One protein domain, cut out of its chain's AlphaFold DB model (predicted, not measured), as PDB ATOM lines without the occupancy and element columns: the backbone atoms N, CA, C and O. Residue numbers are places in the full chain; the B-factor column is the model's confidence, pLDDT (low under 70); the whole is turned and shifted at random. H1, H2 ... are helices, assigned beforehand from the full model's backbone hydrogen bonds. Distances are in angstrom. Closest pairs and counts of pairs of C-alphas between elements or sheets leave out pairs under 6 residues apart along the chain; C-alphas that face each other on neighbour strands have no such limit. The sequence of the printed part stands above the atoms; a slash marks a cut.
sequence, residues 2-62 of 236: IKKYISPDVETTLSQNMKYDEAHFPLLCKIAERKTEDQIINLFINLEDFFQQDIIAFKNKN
ATOM      1  N   ILE A   2     205.411 222.403 288.912       45.12
ATOM      2  CA  ILE A   2     204.966 221.276 288.065       45.12
ATOM      3  C   ILE A   2     204.047 220.248 288.776       45.12
ATOM      4  O   ILE A   2     203.231 219.604 288.127       45.12
ATOM      5  N   LYS A   3     204.094 220.155 290.113       45.50
ATOM      6  CA  LYS A   3     203.391 219.137 290.933       45.50
ATOM      7  C   LYS A   3     201.871 219.029 290.746       45.50
ATOM      8  O   LYS A   3     201.273 218.062 291.193       45.50
ATOM      9  N   LYS A   4     201.226 220.032 290.144       48.59
ATOM     10  CA  LYS A   4     199.774 220.024 289.906       48.59
ATOM     11  C   LYS A   4     199.383 219.310 288.603       48.59
ATOM     12  O   LYS A   4     198.205 219.044 288.405       48.59
ATOM     13  N   TYR A   5     200.351 219.037 287.728       51.19
ATOM     14  CA  TYR A   5     200.110 218.601 286.350       51.19
ATOM     15  C   TYR A   5     200.716 217.243 286.012       51.19
ATOM     16  O   TYR A   5     200.574 216.796 284.880       51.19
ATOM     17  N   ILE A   6     201.401 216.598 286.958       57.72
ATOM     18  CA  ILE A   6     202.079 215.335 286.696       57.72
ATOM     19  C   ILE A   6     201.872 214.372 287.864       57.72
ATOM     20  O   ILE A   6     201.844 214.796 289.021       57.72
ATOM     21  N   SER A   7     201.692 213.087 287.556       64.12
ATOM     22  CA  SER A   7     201.526 212.039 288.560       64.12
ATOM     23  C   SER A   7     202.788 211.874 289.438       64.12
ATOM     24  O   SER A   7     203.901 212.184 288.997       64.12
ATOM     25  N   PRO A   8     202.649 211.376 290.683       65.50
ATOM     26  CA  PRO A   8     203.776 211.198 291.610       65.50
ATOM     27  C   PRO A   8     204.899 210.294 291.070       65.50
ATOM     28  O   PRO A   8     206.082 210.530 291.336       65.50
ATOM     29  N   ASP A   9     204.542 209.289 290.269       63.66
ATOM     30  CA  ASP A   9     205.495 208.353 289.661       63.66
ATOM     31  C   ASP A   9     206.375 209.052 288.615       63.66
ATOM     32  O   ASP A   9     207.583 208.808 288.505       63.66
ATOM     33  N   VAL A  10     205.795 210.009 287.892       62.50
ATOM     34  CA  VAL A  10     206.524 210.813 286.915       62.50
ATOM     35  C   VAL A  10     207.362 211.894 287.600       62.50
ATOM     36  O   VAL A  10     208.486 212.127 287.171       62.50
ATOM     37  N   GLU A  11     206.908 212.504 288.702       64.38
ATOM     38  CA  GLU A  11     207.743 213.424 289.506       64.38
ATOM     39  C   GLU A  11     209.021 212.725 290.003       64.38
ATOM     40  O   GLU A  11     210.126 213.279 289.926       64.38
ATOM     41  N   THR A  12     208.889 211.476 290.446       63.28
ATOM     42  CA  THR A  12     210.018 210.651 290.896       63.28
ATOM     43  C   THR A  12     210.966 210.323 289.737       63.28
ATOM     44  O   THR A  12     212.181 210.454 289.865       63.28
ATOM     45  N   THR A  13     210.420 209.984 288.568       65.19
ATOM     46  CA  THR A  13     211.216 209.682 287.367       65.19
ATOM     47  C   THR A  13     211.950 210.916 286.837       65.19
ATOM     48  O   THR A  13     213.125 210.829 286.476       65.19
ATOM     49  N   LEU A  14     211.285 212.074 286.816       65.75
ATOM     50  CA  LEU A  14     211.864 213.344 286.386       65.75
ATOM     51  C   LEU A  14     212.983 213.775 287.328       65.75
ATOM     52  O   LEU A  14     214.085 214.030 286.867       65.75
ATOM     53  N   SER A  15     212.748 213.783 288.641       65.44
ATOM     54  CA  SER A  15     213.760 214.202 289.625       65.44
ATOM     55  C   SER A  15     215.027 213.339 289.617       65.44
ATOM     56  O   SER A  15     216.108 213.851 289.899       65.44
ATOM     57  N   GLN A  16     214.922 212.059 289.253       61.97
ATOM     58  CA  GLN A  16     216.066 211.145 289.163       61.97
ATOM     59  C   GLN A  16     216.819 211.218 287.828       61.97
ATOM     60  O   GLN A  16     218.008 210.906 287.788       61.97
ATOM     61  N   ASN A  17     216.149 211.611 286.740       60.97
ATOM     62  CA  ASN A  17     216.694 211.520 285.381       60.97
ATOM     63  C   ASN A  17     216.811 212.869 284.659       60.97
ATOM     64  O   ASN A  17     217.227 212.895 283.499       60.97
ATOM     65  N   MET A  18     216.456 213.981 285.309       63.88
ATOM     66  CA  MET A  18     216.576 215.314 284.723       63.88
ATOM     67  C   MET A  18     218.047 215.622 284.450       63.88
ATOM     68  O   MET A  18     218.869 215.677 285.362       63.88
ATOM     69  N   LYS A  19     218.383 215.829 283.178       61.97
ATOM     70  CA  LYS A  19     219.754 216.132 282.731       61.97
ATOM     71  C   LYS A  19     219.963 217.600 282.357       61.97
ATOM     72  O   LYS A  19     220.981 217.923 281.748       61.97
ATOM     73  N   TYR A  20     219.010 218.474 282.672       64.62
ATOM     74  CA  TYR A  20     218.984 219.848 282.168       64.62
ATOM     75  C   TYR A  20     219.145 220.870 283.281       64.62
ATOM     76  O   TYR A  20     218.731 220.643 284.417       64.62
ATOM     77  N   ASP A  21     219.783 221.983 282.927       64.25
ATOM     78  CA  ASP A  21     220.006 223.103 283.829       64.25
ATOM     79  C   ASP A  21     218.707 223.892 284.092       64.25
ATOM     80  O   ASP A  21     217.707 223.780 283.375       64.25
ATOM     81  N   GLU A  22     218.720 224.715 285.141       65.50
ATOM     82  CA  GLU A  22     217.590 225.581 285.498       65.50
ATOM     83  C   GLU A  22     217.254 226.606 284.397       65.50
ATOM     84  O   GLU A  22     216.128 227.102 284.349       65.50
ATOM     85  N   ALA A  23     218.191 226.903 283.489       68.38
ATOM     86  CA  ALA A  23     218.010 227.897 282.436       68.38
ATOM     87  C   ALA A  23     217.091 227.401 281.306       68.38
ATOM     88  O   ALA A  23     216.366 228.211 280.730       68.38
ATOM     89  N   HIS A  24     217.053 226.094 281.027       75.19
ATOM     90  CA  HIS A  24     216.115 225.515 280.052       75.19
ATOM     91  C   HIS A  24     214.710 225.321 280.641       75.19
ATOM     92  O   HIS A  24     213.737 225.195 279.901       75.19
ATOM     93  N   PHE A  25     214.553 225.312 281.968       75.12
ATOM     94  CA  PHE A  25     213.286 224.964 282.615       75.12
ATOM     95  C   PHE A  25     212.069 225.794 282.150       75.12
ATOM     96  O   PHE A  25     211.029 225.188 281.862       75.12
ATOM     97  N   PRO A  26     212.151 227.135 282.011       77.50
ATOM     98  CA  PRO A  26     211.038 227.926 281.486       77.50
ATOM     99  C   PRO A  26     210.654 227.528 280.055       77.50
ATOM    100  O   PRO A  26     209.468 227.423 279.739       77.50
ATOM    101  N   LEU A  27     211.654 227.249 279.213       80.88
ATOM    102  CA  LEU A  27     211.453 226.803 277.840       80.88
ATOM    103  C   LEU A  27     210.745 225.442 277.798       80.88
ATOM    104  O   LEU A  27     209.741 225.280 277.103       80.88
ATOM    105  N   LEU A  28     211.234 224.479 278.581       81.94
ATOM    106  CA  LEU A  28     210.648 223.141 278.652       81.94
ATOM    107  C   LEU A  28     209.188 223.196 279.095       81.94
ATOM    108  O   LEU A  28     208.351 222.503 278.523       81.94
ATOM    109  N   CYS A  29     208.859 224.061 280.057       79.94
ATOM    110  CA  CYS A  29     207.478 224.256 280.489       79.94
ATOM    111  C   CYS A  29     206.602 224.799 279.349       79.94
ATOM    112  O   CYS A  29     205.523 224.263 279.107       79.94
ATOM    113  N   LYS A  30     207.083 225.799 278.599       81.00
ATOM    114  CA  LYS A  30     206.352 226.384 277.463       81.00
ATOM    115  C   LYS A  30     206.140 225.388 276.317       81.00
ATOM    116  O   LYS A  30     205.081 225.383 275.694       81.00
ATOM    117  N   ILE A  31     207.113 224.513 276.049       80.25
ATOM    118  CA  ILE A  31     206.959 223.420 275.076       80.25
ATOM    119  C   ILE A  31     205.964 222.372 275.596       80.25
ATOM    120  O   ILE A  31     205.107 221.913 274.836       80.25
ATOM    121  N   ALA A  32     206.055 222.009 276.879       82.75
ATOM    122  CA  ALA A  32     205.238 220.977 277.511       82.75
ATOM    123  C   ALA A  32     203.733 221.288 277.500       82.75
ATOM    124  O   ALA A  32     202.938 220.363 277.361       82.75
ATOM    125  N   GLU A  33     203.329 222.563 277.566       79.44
ATOM    126  CA  GLU A  33     201.913 222.988 277.558       79.44
ATOM    127  C   GLU A  33     201.087 222.415 276.394       79.44
ATOM    128  O   GLU A  33     199.865 222.311 276.487       79.44
ATOM    129  N   ARG A  34     201.736 222.056 275.281       74.06
ATOM    130  CA  ARG A  34     201.078 221.579 274.055       74.06
ATOM    131  C   ARG A  34     201.364 220.107 273.753       74.06
ATOM    132  O   ARG A  34     201.204 219.685 272.606       74.06
ATOM    133  N   LYS A  35     201.854 219.345 274.732       79.62
ATOM    134  CA  LYS A  35     202.370 217.981 274.548       79.62
ATOM    135  C   LYS A  35     201.621 216.984 275.433       79.62
ATOM    136  O   LYS A  35     201.037 217.349 276.449       79.62
ATOM    137  N   THR A  36     201.602 215.720 275.018       82.31
ATOM    138  CA  THR A  36     201.039 214.624 275.825       82.31
ATOM    139  C   THR A  36     201.961 214.279 276.994       82.31
ATOM    140  O   THR A  36     203.141 214.619 276.965       82.31
ATOM    141  N   GLU A  37     201.460 213.567 278.006       79.00
ATOM    142  CA  GLU A  37     202.261 213.166 279.174       79.00
ATOM    143  C   GLU A  37     203.545 212.415 278.770       79.00
ATOM    144  O   GLU A  37     204.635 212.820 279.165       79.00
ATOM    145  N   ASP A  38     203.452 211.434 277.867       79.06
ATOM    146  CA  ASP A  38     204.621 210.708 277.341       79.06
ATOM    147  C   ASP A  38     205.640 211.627 276.646       79.06
ATOM    148  O   ASP A  38     206.853 211.463 276.782       79.06
ATOM    149  N   GLN A  39     205.158 212.625 275.900       79.94
ATOM    150  CA  GLN A  39     206.019 213.594 275.221       79.94
ATOM    151  C   GLN A  39     206.698 214.540 276.208       79.94
ATOM    152  O   GLN A  39     207.845 214.911 275.983       79.94
ATOM    153  N   ILE A  40     206.009 214.921 277.285       81.62
ATOM    154  CA  ILE A  40     206.573 215.721 278.374       81.62
ATOM    155  C   ILE A  40     207.676 214.918 279.064       81.62
ATOM    156  O   ILE A  40     208.789 215.408 279.221       81.62
ATOM    157  N   ILE A  41     207.420 213.657 279.404       78.44
ATOM    158  CA  ILE A  41     208.428 212.779 280.008       78.44
ATOM    159  C   ILE A  41     209.662 212.686 279.105       78.44
ATOM    160  O   ILE A  41     210.784 212.919 279.561       78.44
ATOM    161  N   ASN A  42     209.463 212.429 277.809       78.25
ATOM    162  CA  ASN A  42     210.572 212.352 276.864       78.25
ATOM    163  C   ASN A  42     211.308 213.694 276.702       78.25
ATOM    164  O   ASN A  42     212.531 213.704 276.631       78.25
ATOM    165  N   LEU A  43     210.591 214.824 276.704       81.94
ATOM    166  CA  LEU A  43     211.168 216.171 276.661       81.94
ATOM    167  C   LEU A  43     212.138 216.401 277.831       81.94
ATOM    168  O   LEU A  43     213.255 216.869 277.627       81.94
ATOM    169  N   PHE A  44     211.739 216.056 279.054       79.44
ATOM    170  CA  PHE A  44     212.548 216.322 280.246       79.44
ATOM    171  C   PHE A  44     213.668 215.291 280.489       79.44
ATOM    172  O   PHE A  44     214.674 215.629 281.117       79.44
ATOM    173  N   ILE A  45     213.527 214.056 279.995       79.62
ATOM    174  CA  ILE A  45     214.532 212.987 280.155       79.62
ATOM    175  C   ILE A  45     215.524 212.973 278.980       79.62
ATOM    176  O   ILE A  45     216.737 212.908 279.189       79.62
ATOM    177  N   ASN A  46     215.026 213.094 277.746       81.69
ATOM    178  CA  ASN A  46     215.786 212.985 276.497       81.69
ATOM    179  C   ASN A  46     215.529 214.189 275.571       81.69
ATOM    180  O   ASN A  46     215.135 214.031 274.416       81.69
ATOM    181  N   LEU A  47     215.775 215.407 276.063       79.88
ATOM    182  CA  LEU A  47     215.574 216.653 275.306       79.88
ATOM    183  C   LEU A  47     216.253 216.665 273.929       79.88
ATOM    184  O   LEU A  47     215.684 217.193 272.981       79.88
ATOM    185  N   GLU A  48     217.460 216.097 273.817       82.38
ATOM    186  CA  GLU A  48     218.181 216.016 272.537       82.38
ATOM    187  C   GLU A  48     217.371 215.244 271.495       82.38
ATOM    188  O   GLU A  48     217.072 215.780 270.427       82.38
ATOM    189  N   ASP A  49     216.948 214.027 271.843       85.50
ATOM    190  CA  ASP A  49     216.136 213.180 270.970       85.50
ATOM    191  C   ASP A  49     214.781 213.831 270.688       85.50
ATOM    192  O   ASP A  49     214.290 213.784 269.559       85.50
ATOM    193  N   PHE A  50     214.185 214.481 271.694       87.19
ATOM    194  CA  PHE A  50     212.941 215.220 271.527       87.19
ATOM    195  C   PHE A  50     213.085 216.324 270.473       87.19
ATOM    196  O   PHE A  50     212.301 216.359 269.526       87.19
ATOM    197  N   PHE A  51     214.079 217.210 270.600       88.19
ATOM    198  CA  PHE A  51     214.272 218.307 269.651       88.19
ATOM    199  C   PHE A  51     214.645 217.800 268.265       88.19
ATOM    200  O   PHE A  51     214.125 218.308 267.273       88.19
ATOM    201  N   GLN A  52     215.488 216.772 268.181       90.88
ATOM    202  CA  GLN A  52     215.815 216.142 266.911       90.88
ATOM    203  C   GLN A  52     214.550 215.628 266.213       90.88
ATOM    204  O   GLN A  52     214.319 215.933 265.041       90.88
ATOM    205  N   GLN A  53     213.692 214.900 266.930       89.94
ATOM    206  CA  GLN A  53     212.433 214.390 266.386       89.94
ATOM    207  C   GLN A  53     211.438 215.503 266.043       89.94
ATOM    208  O   GLN A  53     210.770 215.412 265.012       89.94
ATOM    209  N   ASP A  54     211.331 216.551 266.862       90.06
ATOM    210  CA  ASP A  54     210.398 217.662 266.633       90.06
ATOM    211  C   ASP A  54     210.822 218.489 265.403       90.06
ATOM    212  O   ASP A  54     209.988 218.786 264.543       90.06
ATOM    213  N   ILE A  55     212.126 218.744 265.226       92.94
ATOM    214  CA  ILE A  55     212.674 219.409 264.032       92.94
ATOM    215  C   ILE A  55     212.470 218.542 262.780       92.94
ATOM    216  O   ILE A  55     212.001 219.046 261.757       92.94
ATOM    217  N   ILE A  56     212.742 217.232 262.848       92.75
ATOM    218  CA  ILE A  56     212.450 216.300 261.742       92.75
ATOM    219  C   ILE A  56     210.951 216.305 261.416       92.75
ATOM    220  O   ILE A  56     210.558 216.310 260.247       92.75
ATOM    221  N   ALA A  57     210.090 216.343 262.433       91.31
ATOM    222  CA  ALA A  57     208.650 216.396 262.244       91.31
ATOM    223  C   ALA A  57     208.194 217.692 261.556       91.31
ATOM    224  O   ALA A  57     207.223 217.639 260.797       91.31
ATOM    225  N   PHE A  58     208.884 218.827 261.740       92.75
ATOM    226  CA  PHE A  58     208.577 220.048 260.988       92.75
ATOM    227  C   PHE A  58     208.712 219.837 259.485       92.75
ATOM    228  O   PHE A  58     207.809 220.241 258.760       92.75
ATOM    229  N   LYS A  59     209.742 219.129 259.007       89.50
ATOM    230  CA  LYS A  59     209.902 218.849 257.569       89.50
ATOM    231  C   LYS A  59     208.649 218.204 256.966       89.50
ATOM    232  O   LYS A  59     208.224 218.567 255.876       89.50
ATOM    233  N   ASN A  60     208.032 217.282 257.705       86.88
ATOM    234  CA  ASN A  60     206.886 216.510 257.222       86.88
ATOM    235  C   ASN A  60     205.534 217.196 257.480       86.88
ATOM    236  O   ASN A  60     204.595 217.002 256.716       86.88
ATOM    237  N   LYS A  61     205.408 217.964 258.571       90.00
ATOM    238  CA  LYS A  61     204.124 218.527 259.033       90.00
ATOM    239  C   LYS A  61     203.961 220.013 258.736       90.00
ATOM    240  O   LYS A  61     202.839 220.492 258.608       90.00
ATOM    241  N   ASN A  62     205.058 220.760 258.692       90.62
ATOM    242  CA  ASN A  62     205.061 222.199 258.468       90.62
ATOM    243  C   ASN A  62     206.392 222.626 257.837       90.62
ATOM    244  O   ASN A  62     207.326 223.066 258.513       90.62
TER     245      ASN A  62
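AT A GLANCE: This is residues 2 to 62 of the 236 residues of an uncharacterized protein of Mytilus coruscus (UniProt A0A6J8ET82). Three short helices make a small body, with H3 between the other two: H1 lies beside it, running the same way, and H2 folds along it the opposite way, so that the three centres make a triangle. H4, the longest helix, leads off from the end of H3 as an arm, and residues 52 to 62 stick out from the body. The printed part has 61 residues with four named helices, H1 to H4 in order, and no named strand; the class is all helix. The whole is compact, with a radius of gyration of the C-alphas of 11.9 A, but elongated, spanning 35 by 21 by 17 A.

IN THESE COORDINATES: H1, residues 8 to 17, begins with C-alpha 8 at (203.776, 211.198, 291.610) and is 14.3 A long from first to last C-alpha. H2, residues 25 to 32, is 10.3 A long. H3, residues 37 to 45, is 12.3 A long. H4, residues 47 to 61, is 20.0 A long and ends with C-alpha 61 at (204.124, 218.527, 259.033).

HOW THE PARTS SIT: H3 is the hub. H1 and H3 touch, the C-alphas of Asn 17 and Ile 45 being closest at 5.8 A, at a shallow tilt of 24 degrees, the same way. H2 and H3 form a helical hairpin; they touch at a shallow tilt of 29 degrees, opposite ways, with the C-alphas of Ala 32 and Ile 40 closest at 5.5 A. H3 and H4 only just touch, with 3 pairs of C-alphas within 8 A, and only at the corner by their link; H4 does so with residues 50 to 51 alone. Their closest C-alphas, those of Leu 43 and Phe 50, are 5.5 A apart, and the tilt is a steep 52 degrees, opposite ways. H1 is apart from H2 and H4, and H2 is apart from H4. Every O i to N i+4 pair is within hydrogen-bond range in H1, H2 and H3; in H4 9 of 11 are.

THE WHOLE: The two C-alphas farthest apart, those of Pro 8 and Lys 59, are 35.4 A apart. The printed part has no cut. The links from H2 to H3 and from H3 to H4 are tight, and that from H1 to H2 is short. The mean pLDDT of the printed part is 75.2; residues 2 to 23 are under 70.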